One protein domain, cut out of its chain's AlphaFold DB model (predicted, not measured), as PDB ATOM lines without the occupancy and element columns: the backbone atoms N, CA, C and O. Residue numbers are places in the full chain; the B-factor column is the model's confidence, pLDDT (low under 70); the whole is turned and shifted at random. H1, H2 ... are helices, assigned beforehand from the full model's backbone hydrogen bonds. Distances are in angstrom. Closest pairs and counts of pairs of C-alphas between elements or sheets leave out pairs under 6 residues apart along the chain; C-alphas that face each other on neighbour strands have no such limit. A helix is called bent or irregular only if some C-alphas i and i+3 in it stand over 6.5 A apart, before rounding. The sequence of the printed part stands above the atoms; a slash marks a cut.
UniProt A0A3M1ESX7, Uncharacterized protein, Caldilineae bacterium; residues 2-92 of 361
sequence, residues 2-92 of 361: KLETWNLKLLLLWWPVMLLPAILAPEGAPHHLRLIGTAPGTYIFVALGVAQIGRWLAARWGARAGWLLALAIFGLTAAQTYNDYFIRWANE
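What this domain is: This is residues 2 to 92 of the 361 residues of an uncharacterized protein of Caldilineae bacterium (UniProt A0A3M1ESX7). Three long helices make a flat, open zigzag: H2 is the middle stroke, H1 folds back beside its first part and H3 beside its last. Residues 2 to 7 of H1 and 74 to 92, mostly H3, stick out. The printed part has 91 residues, is all helix in the order H1, H2, H3 with no named strand, and is loose, with a radius of gyration of the C-alphas of 17.5 A and spans of 51 by 49 by 15 A.

How they stand to each other: H2, residues 32 to 61, has a kink of 56 degrees near residue 39 and is irregular, C-alphas 34 and 37 being 7.2 A apart. With residues 32 to 42 alone it touches H1, residues 2 to 23; the closest C-alphas, of Ala 22 and Arg 34, are 5.1 A apart. This hairpin runs opposite ways at a steep tilt of 42 degrees. With residues 50 to 58 alone H2 touches residues 63 to 70 alone of H3, residues 63 to 91; the closest C-alphas, of Gly 54 and Gly 66, are 4.0 A apart. This hairpin runs opposite ways at a shallow tilt of 34 degrees, only just short of steep. H1 and H3 are apart. O i to N i+4 pairs within hydrogen-bond range are 11 of 18 in H1, 20 of 26 in H2 and 21 of 25 in H3.

Where its parts are: H2 is 39.6 A long, H3 40.7 A and H1 33.2 A. C-alpha 2 is at (11.881, 42.831, -28.234), C-alpha 91 at (-8.672, 44.565, 19.232).

The domain as a whole: The C-alphas farthest apart, of Lys 2 and Asn 91, are 51.8 A apart. The printed part has no cut; the link from H1 to H2 is short, that from H2 to H3 tight. pLDDT is under 70 at residues 2 to 6 and 26 to 31.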
ATOM      1  N   LYS A   2      10.733  43.418 -28.980       43.25
ATOM      2  CA  LYS A   2      11.881  42.831 -28.234       43.25
ATOM      3  C   LYS A   2      11.988  43.251 -26.753       43.25
ATOM      4  O   LYS A   2      12.533  42.491 -25.966       43.25
ATOM      5  N   LEU A   3      11.452  44.415 -26.363       43.41
ATOM      6  CA  LEU A   3      11.470  44.884 -24.965       43.41
ATOM      7  C   LEU A   3      10.417  44.197 -24.070       43.41
ATOM      8  O   LEU A   3      10.717  43.865 -22.932       43.41
ATOM      9  N   GLU A   4       9.215  43.901 -24.582       55.69
ATOM     10  CA  GLU A   4       8.147  43.250 -23.792       55.69
ATOM     11  C   GLU A   4       8.491  41.819 -23.361       55.69
ATOM     12  O   GLU A   4       8.168  41.399 -22.252       55.69
ATOM     13  N   THR A   5       9.184  41.064 -24.214       58.00
ATOM     14  CA  THR A   5       9.554  39.668 -23.935       58.00
ATOM     15  C   THR A   5      10.717  39.542 -22.952       58.00
ATOM     16  O   THR A   5      10.837  38.516 -22.284       58.00
ATOM     17  N   TRP A   6      11.559  40.570 -22.829       59.53
ATOM     18  CA  TRP A   6      12.676  40.589 -21.881       59.53
ATOM     19  C   TRP A   6      12.186  40.815 -20.442       59.53
ATOM     20  O   TRP A   6      12.628  40.135 -19.517       59.53
ATOM     21  N   ASN A   7      11.178  41.675 -20.276       74.50
ATOM     22  CA  ASN A   7      10.603  42.019 -18.974       74.50
ATOM     23  C   ASN A   7       9.867  40.839 -18.313       74.50
ATOM     24  O   ASN A   7       9.998  40.625 -17.111       74.50
ATOM     25  N   LEU A   8       9.147  40.022 -19.092       79.62
ATOM     26  CA  LEU A   8       8.462  38.822 -18.584       79.62
ATOM     27  C   LEU A   8       9.440  37.719 -18.158       79.62
ATOM     28  O   LEU A   8       9.221  37.064 -17.143       79.62
ATOM     29  N   LYS A   9      10.537  37.531 -18.902       85.44
ATOM     30  CA  LYS A   9      11.583  36.559 -18.543       85.44
ATOM     31  C   LYS A   9      12.297  36.954 -17.255       85.44
ATOM     32  O   LYS A   9      12.540  36.092 -16.417       85.44
ATOM     33  N   LEU A  10      12.583  38.245 -17.088       87.25
ATOM     34  CA  LEU A  10      13.141  38.765 -15.845       87.25
ATOM     35  C   LEU A  10      12.189  38.519 -14.673       87.25
ATOM     36  O   LEU A  10      12.636  38.033 -13.648       87.25
ATOM     37  N   LEU A  11      10.888  38.785 -14.829       86.06
ATOM     38  CA  LEU A  11       9.886  38.560 -13.781       86.06
ATOM     39  C   LEU A  11       9.787  37.079 -13.365       86.06
ATOM     40  O   LEU A  11       9.773  36.767 -12.175       86.06
ATOM     41  N   LEU A  12       9.762  36.176 -14.351       88.44
ATOM     42  CA  LEU A  12       9.702  34.724 -14.146       88.44
ATOM     43  C   LEU A  12      10.963  34.153 -13.491       88.44
ATOM     44  O   LEU A  12      10.878  33.115 -12.847       88.44
ATOM     45  N   LEU A  13      12.113  34.813 -13.647       91.69
ATOM     46  CA  LEU A  13      13.355  34.439 -12.970       91.69
ATOM     47  C   LEU A  13      13.475  35.105 -11.593       91.69
ATOM     48  O   LEU A  13      13.859  34.459 -10.625       91.69
ATOM     49  N   TRP A  14      13.134  36.389 -11.500       90.56
ATOM     50  CA  TRP A  14      13.219  37.189 -10.282       90.56
ATOM     51  C   TRP A  14      12.370  36.563  -9.176       90.56
ATOM     52  O   TRP A  14      12.892  36.269  -8.102       90.56
ATOM     53  N   TRP A  15      11.085  36.322  -9.433       92.12
ATOM     54  CA  TRP A  15      10.162  35.847  -8.404       92.12
ATOM     55  C   TRP A  15      10.625  34.560  -7.689       92.12
ATOM     56  O   TRP A  15      10.726  34.599  -6.462       92.12
ATOM     57  N   PRO A  16      11.008  33.463  -8.382       91.56
ATOM     58  CA  PRO A  16      11.523  32.271  -7.710       91.56
ATOM     59  C   PRO A  16      12.888  32.483  -7.048       91.56
ATOM     60  O   PRO A  16      13.125  31.934  -5.976       91.56
ATOM     61  N   VAL A  17      13.776  33.302  -7.625       93.25
ATOM     62  CA  VAL A  17      15.073  33.613  -6.997       93.25
ATOM     63  C   VAL A  17      14.874  34.339  -5.665       93.25
ATOM     64  O   VAL A  17      15.550  34.020  -4.690       93.25
ATOM     65  N   MET A  18      13.916  35.261  -5.579       93.31
ATOM     66  CA  MET A  18      13.636  35.987  -4.335       93.31
ATOM     67  C   MET A  18      12.817  35.194  -3.315       93.31
ATOM     68  O   MET A  18      12.661  35.662  -2.191       93.31
ATOM     69  N   LEU A  19      12.329  33.998  -3.657       89.62
ATOM     70  CA  LEU A  19      11.795  33.056  -2.668       89.62
ATOM     71  C   LEU A  19      12.919  32.351  -1.891       89.62
ATOM     72  O   LEU A  19      12.708  31.940  -0.749       89.62
ATOM     73  N   LEU A  20      14.121  32.238  -2.472       89.19
ATOM     74  CA  LEU A  20      15.234  31.483  -1.884       89.19
ATOM     75  C   LEU A  20      15.638  31.952  -0.475       89.19
ATOM     76  O   LEU A  20      15.823  31.081   0.370       89.19
ATOM     77  N   PRO A  21      15.731  33.259  -0.150       87.44
ATOM     78  CA  PRO A  21      16.103  33.698   1.200       87.44
ATOM     79  C   PRO A  21      15.141  33.233   2.301       87.44
ATOM     80  O   PRO A  21      15.567  33.012   3.431       87.44
ATOM     81  N   ALA A  22      13.852  33.085   1.981       84.50
ATOM     82  CA  ALA A  22      12.854  32.582   2.919       84.50
ATOM     83  C   ALA A  22      12.857  31.049   3.005       84.50
ATOM     84  O   ALA A  22      12.660  30.509   4.086       84.50
ATOM     85  N   ILE A  23      13.111  30.354   1.889       84.19
ATOM     86  CA  ILE A  23      13.197  28.882   1.837       84.19
ATOM     87  C   ILE A  23      14.449  28.372   2.560       84.19
ATOM     88  O   ILE A  23      14.404  27.350   3.233       84.19
ATOM     89  N   LEU A  24      15.572  29.074   2.402       84.12
ATOM     90  CA  LEU A  24      16.873  28.690   2.956       84.12
ATOM     91  C   LEU A  24      17.096  29.225   4.379       84.12
ATOM     92  O   LEU A  24      18.178  29.047   4.938       84.12
ATOM     93  N   ALA A  25      16.104  29.908   4.955       80.38
ATOM     94  CA  ALA A  25      16.170  30.398   6.322       80.38
ATOM     95  C   ALA A  25      16.212  29.211   7.312       80.38
ATOM     96  O   ALA A  25      15.364  28.327   7.221       80.38
ATOM     97  N   PRO A  26      17.174  29.179   8.255       67.88
ATOM     98  CA  PRO A  26      17.286  28.100   9.242       67.88
ATOM     99  C   PRO A  26      16.252  28.202  10.377       67.88
ATOM    100  O   PRO A  26      16.004  27.227  11.077       67.88
ATOM    101  N   GLU A  27      15.654  29.378  10.556       63.97
ATOM    102  CA  GLU A  27      14.547  29.633  11.476       63.97
ATOM    103  C   GLU A  27      13.227  29.239  10.776       63.97
ATOM    104  O   GLU A  27      13.066  29.503   9.583       63.97
ATOM    105  N   GLY A  28      12.318  28.550  11.478       57.00
ATOM    106  CA  GLY A  28      11.145  27.870  10.902       57.00
ATOM    107  C   GLY A  28      10.369  28.681   9.852       57.00
ATOM    108  O   GLY A  28      10.046  29.851  10.045       57.00
ATOM    109  N   ALA A  29      10.062  28.052   8.714       53.94
ATOM    110  CA  ALA A  29       9.292  28.681   7.648       53.94
ATOM    111  C   ALA A  29       7.823  28.911   8.070       53.94
ATOM    112  O   ALA A  29       7.241  28.008   8.676       53.94
ATOM    113  N   PRO A  30       7.186  30.042   7.687       53.25
ATOM    114  CA  PRO A  30       7.679  31.102   6.800       53.25
ATOM    115  C   PRO A  30       8.130  32.396   7.519       53.25
ATOM    116  O   PRO A  30       7.365  33.030   8.236       53.25
ATOM    117  N   HIS A  31       9.340  32.885   7.205       64.56
ATOM    118  CA  HIS A  31       9.799  34.226   7.605       64.56
ATOM    119  C   HIS A  31       9.337  35.309   6.615       64.56
ATOM    120  O   HIS A  31       9.975  35.558   5.587       64.56
ATOM    121  N   HIS A  32       8.253  36.009   6.952       71.12
ATOM    122  CA  HIS A  32       7.618  37.009   6.082       71.12
ATOM    123  C   HIS A  32       8.522  38.199   5.709       71.12
ATOM    124  O   HIS A  32       8.485  38.660   4.569       71.12
ATOM    125  N   LEU A  33       9.408  38.649   6.608       75.88
ATOM    126  CA  LEU A  33      10.363  39.731   6.315       75.88
ATOM    127  C   LEU A  33      11.368  39.352   5.216       75.88
ATOM    128  O   LEU A  33      11.761  40.194   4.411       75.88
ATOM    129  N   ARG A  34      11.748  38.071   5.134       81.94
ATOM    130  CA  ARG A  34      12.691  37.567   4.119       81.94
ATOM    131  C   ARG A  34      12.028  37.361   2.753       81.94
ATOM    132  O   ARG A  34      12.728  37.218   1.757       81.94
ATOM    133  N   LEU A  35      10.693  37.409   2.686       86.56
ATOM    134  CA  LEU A  35       9.918  37.354   1.443       86.56
ATOM    135  C   LEU A  35       9.717  38.724   0.782       86.56
ATOM    136  O   LEU A  35       9.169  38.776  -0.321       86.56
ATOM    137  N   ILE A  36      10.173  39.827   1.392       88.69
ATOM    138  CA  ILE A  36       9.932  41.187   0.877       88.69
ATOM    139  C   ILE A  36      10.426  41.376  -0.569       88.69
ATOM    140  O   ILE A  36       9.781  42.056  -1.365       88.69
ATOM    141  N   GLY A  37      11.510  40.690  -0.953       89.25
ATOM    142  CA  GLY A  37      12.053  40.716  -2.315       89.25
ATOM    143  C   GLY A  37      11.131  40.111  -3.384       89.25
ATOM    144  O   GLY A  37      11.305  40.394  -4.571       89.25
ATOM    145  N   THR A  38      10.139  39.304  -2.989       91.75
ATOM    146  CA  THR A  38       9.138  38.721  -3.903       91.75
ATOM    147  C   THR A  38       7.980  39.669  -4.200       91.75
ATOM    148  O   THR A  38       7.313  39.497  -5.223       91.75
ATOM    149  N   ALA A  39       7.751  40.680  -3.350       90.56
ATOM    150  CA  ALA A  39       6.561  41.528  -3.405       90.56
ATOM    151  C   ALA A  39       6.353  42.202  -4.776       90.56
ATOM    152  O   ALA A  39       5.252  42.070  -5.319       90.56
ATOM    153  N   PRO A  40       7.373  42.816  -5.422       90.56
ATOM    154  CA  PRO A  40       7.195  43.403  -6.750       90.56
ATOM    155  C   PRO A  40       6.751  42.375  -7.797       90.56
ATOM    156  O   PRO A  40       5.824  42.633  -8.563       90.56
ATOM    157  N   GLY A  41       7.368  41.188  -7.798       90.38
ATOM    158  CA  GLY A  41       7.018  40.103  -8.712       90.38
ATOM    159  C   GLY A  41       5.575  39.640  -8.519       90.38
ATOM    160  O   GLY A  41       4.804  39.597  -9.478       90.38
ATOM    161  N   THR A  42       5.194  39.372  -7.269       90.56
ATOM    162  CA  THR A  42       3.840  38.948  -6.892       90.56
ATOM    163  C   THR A  42       2.790  39.971  -7.332       90.56
ATOM    164  O   THR A  42       1.815  39.604  -7.988       90.56
ATOM    165  N   TYR A  43       3.000  41.261  -7.051       89.94
ATOM    166  CA  TYR A  43       2.046  42.307  -7.428       89.94
ATOM    167  C   TYR A  43       1.924  42.482  -8.942       89.94
ATOM    168  O   TYR A  43       0.813  42.651  -9.445       89.94
ATOM    169  N   ILE A  44       3.030  42.385  -9.687       90.88
ATOM    170  CA  ILE A  44       2.995  42.458 -11.153       90.88
ATOM    171  C   ILE A  44       2.235  41.260 -11.738       90.88
ATOM    172  O   ILE A  44       1.407  41.456 -12.629       90.88
ATOM    173  N   PHE A  45       2.451  40.037 -11.240       90.50
ATOM    174  CA  PHE A  45       1.697  38.863 -11.700       90.50
ATOM    175  C   PHE A  45       0.192  39.011 -11.457       90.50
ATOM    176  O   PHE A  45      -0.601  38.784 -12.375       90.50
ATOM    177  N   VAL A  46      -0.201  39.448 -10.256       90.25
ATOM    178  CA  VAL A  46      -1.610  39.712  -9.925       90.25
ATOM    179  C   VAL A  46      -2.185  40.791 -10.848       90.25
ATOM    180  O   VAL A  46      -3.245  40.586 -11.441       90.25
ATOM    181  N   ALA A  47      -1.469  41.900 -11.051       89.94
ATOM    182  CA  ALA A  47      -1.911  42.991 -11.920       89.94
ATOM    183  C   ALA A  47      -2.094  42.546 -13.380       89.94
ATOM    184  O   ALA A  47      -3.097  42.896 -14.007       89.94
ATOM    185  N   LEU A  48      -1.170  41.744 -13.921       91.00
ATOM    186  CA  LEU A  48      -1.286  41.179 -15.269       91.00
ATOM    187  C   LEU A  48      -2.508  40.261 -15.394       91.00
ATOM    188  O   LEU A  48      -3.235  40.354 -16.386       91.00
ATOM    189  N   GLY A  49      -2.763  39.420 -14.387       90.44
ATOM    190  CA  GLY A  49      -3.943  38.555 -14.330       90.44
ATOM    191  C   GLY A  49      -5.246  39.355 -14.321       90.44
ATOM    192  O   GLY A  49      -6.107  39.147 -15.180       90.44
ATOM    193  N   VAL A  50      -5.361  40.335 -13.419       90.81
ATOM    194  CA  VAL A  50      -6.539  41.216 -13.322       90.81
ATOM    195  C   VAL A  50      -6.750  41.999 -14.618       90.81
ATOM    196  O   VAL A  50      -7.870  42.052 -15.124       90.81
ATOM    197  N   ALA A  51      -5.687  42.551 -15.211       90.62
ATOM    198  CA  ALA A  51      -5.778  43.282 -16.473       90.62
ATOM    199  C   ALA A  51      -6.227  42.382 -17.634       90.62
ATOM    200  O   ALA A  51      -7.038  42.800 -18.465       90.62
ATOM    201  N   GLN A  52      -5.726  41.144 -17.702       93.88
ATOM    202  CA  GLN A  52      -6.094  40.206 -18.759       93.88
ATOM    203  C   GLN A  52      -7.561  39.776 -18.652       93.88
ATOM    204  O   GLN A  52      -8.279  39.815 -19.655       93.88
ATOM    205  N   ILE A  53      -8.023  39.424 -17.450       94.75
ATOM    206  CA  ILE A  53      -9.426  39.058 -17.205       94.75
ATOM    207  C   ILE A  53     -10.334  40.275 -17.427       94.75
ATOM    208  O   ILE A  53     -11.370  40.163 -18.084       94.75
ATOM    209  N   GLY A  54      -9.924  41.457 -16.963       93.81
ATOM    210  CA  GLY A  54     -10.661  42.705 -17.151       93.81
ATOM    211  C   GLY A  54     -10.855  43.062 -18.626       93.81
ATOM    212  O   GLY A  54     -11.968  43.402 -19.028       93.81
ATOM    213  N   ARG A  55      -9.815  42.918 -19.463       93.12
ATOM    214  CA  ARG A  55      -9.922  43.101 -20.924       93.12
ATOM    215  C   ARG A  55     -10.872  42.093 -21.564       93.12
ATOM    216  O   ARG A  55     -11.666  42.474 -22.422       93.12
ATOM    217  N   TRP A  56     -10.811  40.830 -21.146       95.69
ATOM    218  CA  TRP A  56     -11.708  39.786 -21.645       95.69
ATOM    219  C   TRP A  56     -13.180  40.085 -21.314       95.69
ATOM    220  O   TRP A  56     -14.029  40.045 -22.206       95.69
ATOM    221  N   LEU A  57     -13.478  40.483 -20.072       94.50
ATOM    222  CA  LEU A  57     -14.821  40.915 -19.664       94.50
ATOM    223  C   LEU A  57     -15.276  42.164 -20.425       94.50
ATOM    224  O   LEU A  57     -16.414  42.223 -20.887       94.50
ATOM    225  N   ALA A  58     -14.383  43.143 -20.595       94.19
ATOM    226  CA  ALA A  58     -14.679  44.370 -21.321       94.19
ATOM    227  C   ALA A  58     -15.049  44.113 -22.789       94.19
ATOM    228  O   ALA A  58     -15.976  44.735 -23.306       94.19
ATOM    229  N   ALA A  59     -14.368  43.172 -23.447       94.44
ATOM    230  CA  ALA A  59     -14.673  42.779 -24.820       94.44
ATOM    231  C   ALA A  59     -16.018  42.043 -24.942       94.44
ATOM    232  O   ALA A  59     -16.677  42.143 -25.975       94.44
ATOM    233  N   ARG A  60     -16.433  41.303 -23.904       94.88
ATOM    234  CA  ARG A  60     -17.644  40.472 -23.947       94.88
ATOM    235  C   ARG A  60     -18.907  41.200 -23.485       94.88
ATOM    236  O   ARG A  60     -19.967  40.964 -24.057       94.88
ATOM    237  N   TRP A  61     -18.795  42.071 -22.483       94.38
ATOM    238  CA  TRP A  61     -19.928  42.733 -21.814       94.38
ATOM    239  C   TRP A  61     -19.778  44.262 -21.707       94.38
ATOM    240  O   TRP A  61     -20.561  44.923 -21.028       94.38
ATOM    241  N   GLY A  62     -18.790  44.844 -22.394       94.06
ATOM    242  CA  GLY A  62     -18.524  46.282 -22.418       94.06
ATOM    243  C   GLY A  62     -17.566  46.752 -21.319       94.06
ATOM    244  O   GLY A  62     -17.400  46.113 -20.281       94.06
ATOM    245  N   ALA A  63     -16.941  47.917 -21.525       90.38
ATOM    246  CA  ALA A  63     -15.849  48.430 -20.685       90.38
ATOM    247  C   ALA A  63     -16.169  48.518 -19.180       90.38
ATOM    248  O   ALA A  63     -15.281  48.330 -18.348       90.38
ATOM    249  N   ARG A  64     -17.438  48.754 -18.815       94.38
ATOM    250  CA  ARG A  64     -17.881  48.807 -17.412       94.38
ATOM    251  C   ARG A  64     -17.659  47.479 -16.682       94.38
ATOM    252  O   ARG A  64     -17.297  47.508 -15.514       94.38
ATOM    253  N   ALA A  65     -17.808  46.336 -17.357       91.69
ATOM    254  CA  ALA A  65     -17.629  45.020 -16.741       91.69
ATOM    255  C   ALA A  65     -16.181  44.779 -16.272       91.69
ATOM    256  O   ALA A  65     -15.966  44.238 -15.191       91.69
ATOM    257  N   GLY A  66     -15.186  45.234 -17.043       89.88
ATOM    258  CA  GLY A  66     -13.775  45.150 -16.650       89.88
ATOM    259  C   GLY A  66     -13.444  46.027 -15.436       89.88
ATOM    260  O   GLY A  66     -12.753  45.580 -14.523       89.88
ATOM    261  N   TRP A  67     -13.991  47.245 -15.385       90.69
ATOM    262  CA  TRP A  67     -13.832  48.138 -14.230       90.69
ATOM    263  C   TRP A  67     -14.551  47.630 -12.979       90.69
ATOM    264  O   TRP A  67     -14.010  47.762 -11.885       90.69
ATOM    265  N   LEU A  68     -15.722  47.006 -13.127       93.56
ATOM    266  CA  LEU A  68     -16.436  46.379 -12.011       93.56
ATOM    267  C   LEU A  68     -15.641  45.223 -11.396       93.56
ATOM    268  O   LEU A  68     -15.648  45.090 -10.178       93.56
ATOM    269  N   LEU A  69     -14.912  44.431 -12.194       90.81
ATOM    270  CA  LEU A  69     -14.013  43.399 -11.664       90.81
ATOM    271  C   LEU A  69     -12.890  44.011 -10.822       90.81
ATOM    272  O   LEU A  69     -12.641  43.552  -9.710       90.81
ATOM    273  N   ALA A  70     -12.216  45.043 -11.340       88.75
ATOM    274  CA  ALA A  70     -11.158  45.722 -10.598       88.75
ATOM    275  C   ALA A  70     -11.707  46.318  -9.293       88.75
ATOM    276  O   ALA A  70     -11.142  46.082  -8.229       88.75
ATOM    277  N   LEU A  71     -12.849  47.013  -9.360       93.62
ATOM    278  CA  LEU A  71     -13.522  47.569  -8.189       93.62
ATOM    279  C   LEU A  71     -13.917  46.483  -7.182       93.62
ATOM    280  O   LEU A  71     -13.738  46.686  -5.988       93.62
ATOM    281  N   ALA A  72     -14.415  45.334  -7.641       93.88
ATOM    282  CA  ALA A  72     -14.778  44.225  -6.767       93.88
ATOM    283  C   ALA A  72     -13.550  43.639  -6.059       93.88
ATOM    284  O   ALA A  72     -13.586  43.463  -4.849       93.88
ATOM    285  N   ILE A  73     -12.452  43.387  -6.781       92.12
ATOM    286  CA  ILE A  73     -11.222  42.839  -6.188       92.12
ATOM    287  C   ILE A  73     -10.631  43.827  -5.182       92.12
ATOM    288  O   ILE A  73     -10.455  43.475  -4.021       92.12
ATOM    289  N   PHE A  74     -10.380  45.073  -5.593       91.75
ATOM    290  CA  PHE A  74      -9.802  46.074  -4.694       91.75
ATOM    291  C   PHE A  74     -10.745  46.437  -3.548       91.75
ATOM    292  O   PHE A  74     -10.276  46.642  -2.438       91.75
ATOM    293  N   GLY A  75     -12.056  46.480  -3.787       95.62
ATOM    294  CA  GLY A  75     -13.060  46.735  -2.758       95.62
ATOM    295  C   GLY A  75     -13.138  45.611  -1.728       95.62
ATOM    296  O   GLY A  75     -13.152  45.891  -0.534       95.62
ATOM    297  N   LEU A  76     -13.122  44.346  -2.165       95.31
ATOM    298  CA  LEU A  76     -13.090  43.188  -1.266       95.31
ATOM    299  C   LEU A  76     -11.782  43.133  -0.478       95.31
ATOM    300  O   LEU A  76     -11.832  42.974   0.736       95.31
ATOM    301  N   THR A  77     -10.632  43.321  -1.133       93.50
ATOM    302  CA  THR A  77      -9.338  43.372  -0.440       93.50
ATOM    303  C   THR A  77      -9.281  44.547   0.531       93.50
ATOM    304  O   THR A  77      -8.854  44.360   1.657       93.50
ATOM    305  N   ALA A  78      -9.764  45.735   0.157       95.00
ATOM    306  CA  ALA A  78      -9.815  46.879   1.064       95.00
ATOM    307  C   ALA A  78     -10.738  46.619   2.260       95.00
ATOM    308  O   ALA A  78     -10.364  46.942   3.381       95.00
ATOM    309  N   ALA A  79     -11.910  46.010   2.049       95.94
ATOM    310  CA  ALA A  79     -12.827  45.654   3.130       95.94
ATOM    311  C   ALA A  79     -12.231  44.587   4.061       95.94
ATOM    312  O   ALA A  79     -12.346  44.713   5.279       95.94
ATOM    313  N   GLN A  80     -11.562  43.572   3.503       96.06
ATOM    314  CA  GLN A  80     -10.850  42.547   4.268       96.06
ATOM    315  C   GLN A  80      -9.698  43.154   5.057       96.06
ATOM    316  O   GLN A  80      -9.689  43.034   6.271       96.06
ATOM    317  N   THR A  81      -8.796  43.891   4.406       93.94
ATOM    318  CA  THR A  81      -7.691  44.584   5.074       93.94
ATOM    319  C   THR A  81      -8.204  45.545   6.138       93.94
ATOM    320  O   THR A  81      -7.618  45.621   7.210       93.94
ATOM    321  N   TYR A  82      -9.302  46.262   5.885       93.31
ATOM    322  CA  TYR A  82      -9.885  47.155   6.879       93.31
ATOM    323  C   TYR A  82     -10.378  46.384   8.105       93.31
ATOM    324  O   TYR A  82     -10.038  46.732   9.231       93.31
ATOM    325  N   ASN A  83     -11.146  45.317   7.886       93.06
ATOM    326  CA  ASN A  83     -11.630  44.467   8.965       93.06
ATOM    327  C   ASN A  83     -10.479  43.787   9.717       93.06
ATOM    328  O   ASN A  83     -10.473  43.760  10.942       93.06
ATOM    329  N   ASP A  84      -9.495  43.252   9.007       88.88
ATOM    330  CA  ASP A  84      -8.394  42.517   9.614       88.88
ATOM    331  C   ASP A  84      -7.463  43.460  10.381       88.88
ATOM    332  O   ASP A  84      -7.145  43.169  11.525       88.88
ATOM    333  N   TYR A  85      -7.103  44.619   9.821       83.56
ATOM    334  CA  TYR A  85      -6.186  45.568  10.459       83.56
ATOM    335  C   TYR A  85      -6.867  46.444  11.523       83.56
ATOM    336  O   TYR A  85      -6.390  46.540  12.649       83.56
ATOM    337  N   PHE A  86      -7.990  47.093  11.195       87.06
ATOM    338  CA  PHE A  86      -8.611  48.093  12.079       87.06
ATOM    339  C   PHE A  86      -9.670  47.524  13.024       87.06
ATOM    340  O   PHE A  86     -10.034  48.207  13.976       87.06
ATOM    341  N   ILE A  87     -10.191  46.317  12.772       86.88
ATOM    342  CA  ILE A  87     -11.214  45.707  13.638       86.88
ATOM    343  C   ILE A  87     -10.652  44.507  14.390       86.88
ATOM    344  O   ILE A  87     -10.804  44.444  15.601       86.88
ATOM    345  N   ARG A  88     -10.030  43.538  13.717       85.25
ATOM    346  CA  ARG A  88      -9.540  42.326  14.386       85.25
ATOM    347  C   ARG A  88      -8.219  42.576  15.092       85.25
ATOM    348  O   ARG A  88      -8.182  42.503  16.310       85.25
ATOM    349  N   TRP A  89      -7.189  42.940  14.334       78.75
ATOM    350  CA  TRP A  89      -5.834  43.129  14.845       78.75
ATOM    351  C   TRP A  89      -5.763  44.244  15.895       78.75
ATOM    352  O   TRP A  89      -5.189  44.049  16.958       78.75
ATOM    353  N   ALA A  90      -6.443  45.373  15.668       76.69
ATOM    354  CA  ALA A  90      -6.500  46.466  16.643       76.69
ATOM    355  C   ALA A  90      -7.185  46.102  17.979       76.69
ATOM    356  O   ALA A  90      -6.983  46.804  18.965       76.69
ATOM    357  N   ASN A  91      -8.003  45.044  18.017       75.88
ATOM    358  CA  ASN A  91      -8.672  44.565  19.232       75.88
ATOM    359  C   ASN A  91      -8.088  43.236  19.740       75.88
ATOM    360  O   ASN A  91      -8.639  42.631  20.661       75.88
ATOM    361  N   GLU A  92      -7.005  42.758  19.130       80.19
ATOM    362  CA  GLU A  92      -6.329  41.542  19.550       80.19
ATOM    363  C   GLU A  92      -5.401  41.854  20.722       80.19
ATOM    364  O   GLU A  92      -4.640  42.821  20.713       80.19
TER     365      GLU A  92